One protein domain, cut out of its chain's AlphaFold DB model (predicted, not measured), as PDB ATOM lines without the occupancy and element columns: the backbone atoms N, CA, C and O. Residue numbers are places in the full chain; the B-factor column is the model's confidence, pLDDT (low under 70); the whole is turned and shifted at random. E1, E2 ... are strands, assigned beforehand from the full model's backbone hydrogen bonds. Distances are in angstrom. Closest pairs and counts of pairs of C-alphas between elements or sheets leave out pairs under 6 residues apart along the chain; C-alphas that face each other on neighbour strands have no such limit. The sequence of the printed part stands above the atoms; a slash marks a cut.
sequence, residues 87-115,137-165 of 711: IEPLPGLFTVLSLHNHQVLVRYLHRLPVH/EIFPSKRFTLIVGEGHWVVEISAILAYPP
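Overview. This is residues 87 to 115 and 137 to 165 of the 711 residues of an uncharacterized protein of Galerina marginata (strain CBS 339.88) (UniProt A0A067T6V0). A single strongly twisted, curled sheet is made of two hairpins joined side by side through their long strands, E2 and E4, while the short strands E1 and E3 form its two edges and are shifted toward opposite ends of its length. E2 and E4 run along the long axis, and the stretches that end at His 115 and Pro 165 extend it. The 58 printed residues hold no named helix and four named strands, E1, E2, E3 and E4 along the chain; the sheet's order is E1, E2, E4, E3, all antiparallel, and the class is all strand. The whole is compact, with a radius of gyration of the C-alphas of 11.5 A, and its C-alphas span 40 by 19 by 19 A, a rod in outline.

Arrangement. E1, residues 94 to 99, is an edge strand and forms a hairpin with E2, residues 102 to 112, through a tight link. They are antiparallel, at 124 degrees between their directions; the C-alphas of Phe 94 and Arg 107 face each other at 4.4 A, and N 97 and O 104 are within hydrogen-bond range at 2.9 A. E2 is also the antiparallel neighbour of E4, residues 151 to 162, at 153 degrees. Here N 107 and O 156 are 2.8 A apart and N 112 and O 152 are 2.8 A apart, both within hydrogen-bond range. E3, residues 143 to 148, is the other edge strand and forms a hairpin with E4 through a tight link, antiparallel at 119 degrees. N 146 and O 153 are within hydrogen-bond range at 2.8 A. E1 and E3 are apart, and so are E2 and E3. E2 bends by 72 degrees at residue 109, and E4 bends by 74 degrees at residue 159. From edge to edge the strands' lines turn by 85 degrees, and the way across the sheet turns by 69 degrees.

Along the chain. E1 begins at C-alpha 94, (-25.527, 28.675, -21.930), and measures 15.1 A from first to last C-alpha. E2 measures 25.3 A and ends at C-alpha 112, (-21.574, 42.402, -12.586). E3 measures 15.4 A. E4, the longest strand with 12 residues, measures 26.7 A and ends at C-alpha 162, (-23.226, 14.271, -15.854).

Size, cuts and confidence. The two C-alphas farthest apart are those of His 115 and Pro 165, at 41.0 A. Residues 116 to 136 are cut out, and C-alphas 115 and 137 are 28.7 A apart across the cut, in the link between E2 and E3. The mean pLDDT of the printed part is 82.9; residue 87, residues 114 to 115 and residues 163 to 165 are under 70.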
ATOM      1  N   ILE A  87     -14.506  35.525 -26.209       63.81
ATOM      2  CA  ILE A  87     -15.823  36.095 -26.501       63.81
ATOM      3  C   ILE A  87     -16.538  36.302 -25.167       63.81
ATOM      4  O   ILE A  87     -16.864  35.336 -24.474       63.81
ATOM      5  N   GLU A  88     -16.781  37.562 -24.810       75.75
ATOM      6  CA  GLU A  88     -17.554  37.891 -23.620       75.75
ATOM      7  C   GLU A  88     -18.956  37.260 -23.745       75.75
ATOM      8  O   GLU A  88     -19.659  37.517 -24.730       75.75
ATOM      9  N   PRO A  89     -19.374  36.397 -22.799       81.62
ATOM     10  CA  PRO A  89     -20.663  35.733 -22.898       81.62
ATOM     11  C   PRO A  89     -21.789  36.762 -22.773       81.62
ATOM     12  O   PRO A  89     -21.680  37.723 -22.026       81.62
ATOM     13  N   LEU A  90     -22.901  36.565 -23.479       85.88
ATOM     14  CA  LEU A  90     -24.068  37.440 -23.360       85.88
ATOM     15  C   LEU A  90     -25.060  36.915 -22.306       85.88
ATOM     16  O   LEU A  90     -25.175  35.696 -22.118       85.88
ATOM     17  N   PRO A  91     -25.837  37.799 -21.648       88.62
ATOM     18  CA  PRO A  91     -26.960  37.394 -20.809       88.62
ATOM     19  C   PRO A  91     -27.902  36.447 -21.562       88.62
ATOM     20  O   PRO A  91     -28.317  36.713 -22.687       88.62
ATOM     21  N   GLY A  92     -28.244  35.324 -20.936       88.56
ATOM     22  CA  GLY A  92     -29.072  34.276 -21.523       88.56
ATOM     23  C   GLY A  92     -28.316  33.174 -22.268       88.56
ATOM     24  O   GLY A  92     -28.936  32.137 -22.506       88.56
ATOM     25  N   LEU A  93     -27.019  33.327 -22.581       91.38
ATOM     26  CA  LEU A  93     -26.221  32.228 -23.139       91.38
ATOM     27  C   LEU A  93     -26.077  31.072 -22.146       91.38
ATOM     28  O   LEU A  93     -26.115  31.259 -20.928       91.38
ATOM     29  N   PHE A  94     -25.839  29.880 -22.689       91.62
ATOM     30  CA  PHE A  94     -25.527  28.675 -21.930       91.62
ATOM     31  C   PHE A  94     -24.091  28.216 -22.201       91.62
ATOM     32  O   PHE A  94     -23.542  28.442 -23.278       91.62
ATOM     33  N   THR A  95     -23.465  27.553 -21.232       90.94
ATOM     34  CA  THR A  95     -22.131  26.944 -21.375       90.94
ATOM     35  C   THR A  95     -22.028  25.722 -20.471       90.94
ATOM     36  O   THR A  95     -22.648  25.673 -19.410       90.94
ATOM     37  N   VAL A  96     -21.260  24.716 -20.892       89.06
ATOM     38  CA  VAL A  96     -20.965  23.543 -20.062       89.06
ATOM     39  C   VAL A  96     -19.666  23.786 -19.301       89.06
ATOM     40  O   VAL A  96     -18.624  23.989 -19.918       89.06
ATOM     41  N   LEU A  97     -19.726  23.746 -17.972       85.56
ATOM     42  CA  LEU A  97     -18.555  23.799 -17.097       85.56
ATOM     43  C   LEU A  97     -18.289  22.423 -16.485       85.56
ATOM     44  O   LEU A  97     -19.218  21.647 -16.259       85.56
ATOM     45  N   SER A  98     -17.026  22.157 -16.153       84.00
ATOM     46  CA  SER A  98     -16.651  21.062 -15.255       84.00
ATOM     47  C   SER A  98     -16.430  21.634 -13.854       84.00
ATOM     48  O   SER A  98     -15.492  22.403 -13.651       84.00
ATOM     49  N   LEU A  99     -17.297  21.293 -12.899       79.94
ATOM     50  CA  LEU A  99     -17.200  21.713 -11.496       79.94
ATOM     51  C   LEU A  99     -17.133  20.468 -10.611       79.94
ATOM     52  O   LEU A  99     -18.052  19.657 -10.634       79.94
ATOM     53  N   HIS A 100     -16.056  20.310  -9.835       73.88
ATOM     54  CA  HIS A 100     -15.836  19.139  -8.969       73.88
ATOM     55  C   HIS A 100     -16.094  17.792  -9.682       73.88
ATOM     56  O   HIS A 100     -16.780  16.926  -9.162       73.88
ATOM     57  N   ASN A 101     -15.558  17.634 -10.899       75.88
ATOM     58  CA  ASN A 101     -15.751  16.490 -11.809       75.88
ATOM     59  C   ASN A 101     -17.166  16.332 -12.417       75.88
ATOM     60  O   ASN A 101     -17.335  15.525 -13.332       75.88
ATOM     61  N   HIS A 102     -18.164  17.113 -11.994       75.50
ATOM     62  CA  HIS A 102     -19.493  17.142 -12.609       75.50
ATOM     63  C   HIS A 102     -19.508  18.028 -13.852       75.50
ATOM     64  O   HIS A 102     -19.012  19.156 -13.819       75.50
ATOM     65  N   GLN A 103     -20.157  17.570 -14.923       88.94
ATOM     66  CA  GLN A 103     -20.498  18.451 -16.042       88.94
ATOM     67  C   GLN A 103     -21.823  19.144 -15.738       88.94
ATOM     68  O   GLN A 103     -22.854  18.483 -15.585       88.94
ATOM     69  N   VAL A 104     -21.805  20.472 -15.668       89.25
ATOM     70  CA  VAL A 104     -22.988  21.301 -15.412       89.25
ATOM     71  C   VAL A 104     -23.251  22.235 -16.583       89.25
ATOM     72  O   VAL A 104     -22.336  22.863 -17.110       89.25
ATOM     73  N   LEU A 105     -24.515  22.347 -16.978       92.88
ATOM     74  CA  LEU A 105     -24.979  23.381 -17.890       92.88
ATOM     75  C   LEU A 105     -25.283  24.628 -17.062       92.88
ATOM     76  O   LEU A 105     -26.240  24.625 -16.285       92.88
ATOM     77  N   VAL A 106     -24.494  25.686 -17.223       93.50
ATOM     78  CA  VAL A 106     -24.790  26.996 -16.632       93.50
ATOM     79  C   VAL A 106     -25.422  27.926 -17.658       93.50
ATOM     80  O   VAL A 106     -25.163  27.809 -18.856       93.50
ATOM     81  N   ARG A 107     -26.222  28.873 -17.169       94.69
ATOM     82  CA  ARG A 107     -26.773  29.998 -17.922       94.69
ATOM     83  C   ARG A 107     -26.220  31.300 -17.361       94.69
ATOM     84  O   ARG A 107     -26.314  31.524 -16.155       94.69
ATOM     85  N   TYR A 108     -25.695  32.167 -18.215       93.38
ATOM     86  CA  TYR A 108     -25.307  33.525 -17.828       93.38
ATOM     87  C   TYR A 108     -26.563  34.359 -17.570       93.38
ATOM     88  O   TYR A 108     -27.457  34.404 -18.414       93.38
ATOM     89  N   LEU A 109     -26.657  35.006 -16.406       91.50
ATOM     90  CA  LEU A 109     -27.798  35.859 -16.061       91.50
ATOM     91  C   LEU A 109     -27.503  37.334 -16.327       91.50
ATOM     92  O   LEU A 109     -28.320  38.008 -16.945       91.50
ATOM     93  N   HIS A 110     -26.358  37.828 -15.859       90.75
ATOM     94  CA  HIS A 110     -25.882  39.193 -16.093       90.75
ATOM     95  C   HIS A 110     -24.398  39.329 -15.730       90.75
ATOM     96  O   HIS A 110     -23.884  38.595 -14.877       90.75
ATOM     97  N   ARG A 111     -23.733  40.306 -16.353       87.44
ATOM     98  CA  ARG A 111     -22.421  40.799 -15.930       87.44
ATOM     99  C   ARG A 111     -22.600  41.653 -14.679       87.44
ATOM    100  O   ARG A 111     -23.505  42.484 -14.623       87.44
ATOM    101  N   LEU A 112     -21.741  41.462 -13.687       82.62
ATOM    102  CA  LEU A 112     -21.574  42.402 -12.586       82.62
ATOM    103  C   LEU A 112     -20.702  43.570 -13.082       82.62
ATOM    104  O   LEU A 112     -19.699  43.316 -13.757       82.62
ATOM    105  N   PRO A 113     -21.052  44.834 -12.781       75.81
ATOM    106  CA  PRO A 113     -20.249  45.979 -13.197       75.81
ATOM    107  C   PRO A 113     -18.843  45.871 -12.600       75.81
ATOM    108  O   PRO A 113     -18.680  45.710 -11.391       75.81
ATOM    109  N   VAL A 114     -17.820  45.940 -13.455       63.28
ATOM    110  CA  VAL A 114     -16.419  45.781 -13.045       63.28
ATOM    111  C   VAL A 114     -15.919  47.106 -12.468       63.28
ATOM    112  O   VAL A 114     -15.299  47.917 -13.151       63.28
ATOM    113  N   HIS A 115     -16.239  47.345 -11.197       47.84
ATOM    114  CA  HIS A 115     -15.758  48.480 -10.405       47.84
ATOM    115  C   HIS A 115     -14.946  47.981  -9.203       47.84
ATOM    116  O   HIS A 115     -15.262  48.235  -8.045       47.84
ATOM    117  N   GLU A 137     -21.816  22.555  -2.859       76.75
ATOM    118  CA  GLU A 137     -22.887  21.637  -3.255       76.75
ATOM    119  C   GLU A 137     -23.425  22.029  -4.639       76.75
ATOM    120  O   GLU A 137     -23.738  23.200  -4.870       76.75
ATOM    121  N   ILE A 138     -23.549  21.074  -5.556       79.38
ATOM    122  CA  ILE A 138     -23.980  21.336  -6.931       79.38
ATOM    123  C   ILE A 138     -25.454  20.959  -7.070       79.38
ATOM    124  O   ILE A 138     -25.808  19.784  -7.017       79.38
ATOM    125  N   PHE A 139     -26.309  21.964  -7.275       87.38
ATOM    126  CA  PHE A 139     -27.757  21.804  -7.433       87.38
ATOM    127  C   PHE A 139     -28.284  22.633  -8.616       87.38
ATOM    128  O   PHE A 139     -27.750  23.717  -8.869       87.38
ATOM    129  N   PRO A 140     -29.348  22.186  -9.311       88.81
ATOM    130  CA  PRO A 140     -30.087  23.020 -10.258       88.81
ATOM    131  C   PRO A 140     -30.607  24.318  -9.620       88.81
ATOM    132  O   PRO A 140     -30.855  24.383  -8.417       88.81
ATOM    133  N   SER A 141     -30.728  25.365 -10.432       91.06
ATOM    134  CA  SER A 141     -31.008  26.760 -10.061       91.06
ATOM    135  C   SER A 141     -30.090  27.393  -9.004       91.06
ATOM    136  O   SER A 141     -30.305  28.542  -8.611       91.06
ATOM    137  N   LYS A 142     -29.005  26.725  -8.580       88.50
ATOM    138  CA  LYS A 142     -27.980  27.358  -7.742       88.50
ATOM    139  C   LYS A 142     -27.243  28.425  -8.549       88.50
ATOM    140  O   LYS A 142     -26.761  28.163  -9.653       88.50
ATOM    141  N   ARG A 143     -27.141  29.625  -7.976       89.75
ATOM    142  CA  ARG A 143     -26.421  30.765  -8.553       89.75
ATOM    143  C   ARG A 143     -25.051  30.924  -7.912       89.75
ATOM    144  O   ARG A 143     -24.906  30.708  -6.709       89.75
ATOM    145  N   PHE A 144     -24.062  31.305  -8.710       86.75
ATOM    146  CA  PHE A 144     -22.712  31.631  -8.252       86.75
ATOM    147  C   PHE A 144     -22.048  32.639  -9.201       86.75
ATOM    148  O   PHE A 144     -22.548  32.883 -10.300       86.75
ATOM    149  N   THR A 145     -20.934  33.231  -8.770       88.12
ATOM    150  CA  THR A 145     -20.137  34.138  -9.605       88.12
ATOM    151  C   THR A 145     -19.042  33.357 -10.324       88.12
ATOM    152  O   THR A 145     -18.241  32.677  -9.684       88.12
ATOM    153  N   LEU A 146     -18.994  33.477 -11.648       84.88
ATOM    154  CA  LEU A 146     -17.924  32.987 -12.513       84.88
ATOM    155  C   LEU A 146     -17.106  34.185 -13.019       84.88
ATOM    156  O   LEU A 146     -17.670  35.241 -13.296       84.88
ATOM    157  N   ILE A 147     -15.792  34.024 -13.158       82.25
ATOM    158  CA  ILE A 147     -14.924  35.010 -13.816       82.25
ATOM    159  C   ILE A 147     -14.641  34.492 -15.231       82.25
ATOM    160  O   ILE A 147     -14.234  33.340 -15.388       82.25
ATOM    161  N   VAL A 148     -14.895  35.314 -16.251       79.12
ATOM    162  CA  VAL A 148     -14.702  34.980 -17.673       79.12
ATOM    163  C   VAL A 148     -13.999  36.153 -18.352       79.12
ATOM    164  O   VAL A 148     -14.592  37.217 -18.532       79.12
ATOM    165  N   GLY A 149     -12.717  35.971 -18.684       79.25
ATOM    166  CA  GLY A 149     -11.829  37.094 -18.995       79.25
ATOM    167  C   GLY A 149     -11.770  38.060 -17.808       79.25
ATOM    168  O   GLY A 149     -11.655  37.636 -16.661       79.25
ATOM    169  N   GLU A 150     -11.931  39.352 -18.077       74.69
ATOM    170  CA  GLU A 150     -12.075  40.406 -17.056       74.69
ATOM    171  C   GLU A 150     -13.520  40.510 -16.508       74.69
ATOM    172  O   GLU A 150     -13.800  41.198 -15.521       74.69
ATOM    173  N   GLY A 151     -14.476  39.834 -17.153       76.56
ATOM    174  CA  GLY A 151     -15.894  39.886 -16.822       76.56
ATOM    175  C   GLY A 151     -16.242  39.069 -15.578       76.56
ATOM    176  O   GLY A 151     -16.002  37.866 -15.516       76.56
ATOM    177  N   HIS A 152     -16.890  39.713 -14.611       86.00
ATOM    178  CA  HIS A 152     -17.516  39.045 -13.473       86.00
ATOM    179  C   HIS A 152     -18.968  38.708 -13.833       86.00
ATOM    180  O   HIS A 152     -19.728  39.597 -14.209       86.00
ATOM    181  N   TRP A 153     -19.373  37.444 -13.721       87.56
ATOM    182  CA  TRP A 153     -20.653  36.951 -14.237       87.56
ATOM    183  C   TRP A 153     -21.463  36.210 -13.183       87.56
ATOM    184  O   TRP A 153     -20.990  35.226 -12.619       87.56
ATOM    185  N   VAL A 154     -22.720  36.610 -12.976       90.56
ATOM    186  CA  VAL A 154     -23.674  35.770 -12.241       90.56
ATOM    187  C   VAL A 154     -24.193  34.696 -13.188       90.56
ATOM    188  O   VAL A 154     -24.814  35.000 -14.211       90.56
ATOM    189  N   VAL A 155     -23.950  33.438 -12.832       93.31
ATOM    190  CA  VAL A 155     -24.386  32.260 -13.586       93.31
ATOM    191  C   VAL A 155     -25.319  31.388 -12.746       93.31
ATOM    192  O   VAL A 155     -25.189  31.316 -11.524       93.31
ATOM    193  N   GLU A 156     -26.267  30.716 -13.399       93.94
ATOM    194  CA  GLU A 156     -27.209  29.778 -12.776       93.94
ATOM    195  C   GLU A 156     -27.036  28.369 -13.350       93.94
ATOM    196  O   GLU A 156     -27.087  28.181 -14.568       93.94
ATOM    197  N   ILE A 157     -26.871  27.366 -12.483       92.88
ATOM    198  CA  ILE A 157     -26.819  25.952 -12.878       92.88
ATOM    199  C   ILE A 157     -28.198  25.538 -13.400       92.88
ATOM    200  O   ILE A 157     -29.115  25.282 -12.630       92.88
ATOM    201  N   SER A 158     -28.358  25.468 -14.717       94.69
ATOM    202  CA  SER A 158     -29.629  25.114 -15.358       94.69
ATOM    203  C   SER A 158     -29.857  23.602 -15.396       94.69
ATOM    204  O   SER A 158     -30.995  23.152 -15.308       94.69
ATOM    205  N   ALA A 159     -28.786  22.807 -15.495       92.19
ATOM    206  CA  ALA A 159     -28.844  21.351 -15.382       92.19
ATOM    207  C   ALA A 159     -27.502  20.768 -14.916       92.19
ATOM    208  O   ALA A 159     -26.440  21.336 -15.171       92.19
ATOM    209  N   ILE A 160     -27.545  19.589 -14.296       89.62
ATOM    210  CA  ILE A 160     -26.369  18.734 -14.091       89.62
ATOM    211  C   ILE A 160     -26.416  17.687 -15.207       89.62
ATOM    212  O   ILE A 160     -27.330  16.866 -15.241       89.62
ATOM    213  N   LEU A 161     -25.490  17.769 -16.163       85.75
ATOM    214  CA  LEU A 161     -25.485  16.943 -17.377       85.75
ATOM    215  C   LEU A 161     -24.861  15.568 -17.139       85.75
ATOM    216  O   LEU A 161     -25.297  14.580 -17.725       85.75
ATOM    217  N   ALA A 162     -23.842  15.514 -16.282       72.75
ATOM    218  CA  ALA A 162     -23.226  14.271 -15.854       72.75
ATOM    219  C   ALA A 162     -22.711  14.402 -14.417       72.75
ATOM    220  O   ALA A 162     -21.912  15.291 -14.109       72.75
ATOM    221  N   TYR A 163     -23.100  13.455 -13.564       58.44
ATOM    222  CA  TYR A 163     -22.159  12.960 -12.564       58.44
ATOM    223  C   TYR A 163     -20.995  12.301 -13.322       58.44
ATOM    224  O   TYR A 163     -21.256  11.638 -14.336       58.44
ATOM    225  N   PRO A 164     -19.733  12.463 -12.893       54.91
ATOM    226  CA  PRO A 164     -18.688  11.582 -13.392       54.91
ATOM    227  C   PRO A 164     -19.109  10.142 -13.043       54.91
ATOM    228  O   PRO A 164     -19.531   9.915 -11.909       54.91
ATOM    229  N   PRO A 165     -19.051   9.170 -13.971       47.12
ATOM    230  CA  PRO A 165     -19.179   7.774 -13.576       47.12
ATOM    231  C   PRO A 165     -18.027   7.477 -12.613       47.12
ATOM    232  O   PRO A 165     -16.872   7.738 -12.959       47.12
TER     233      PRO A 165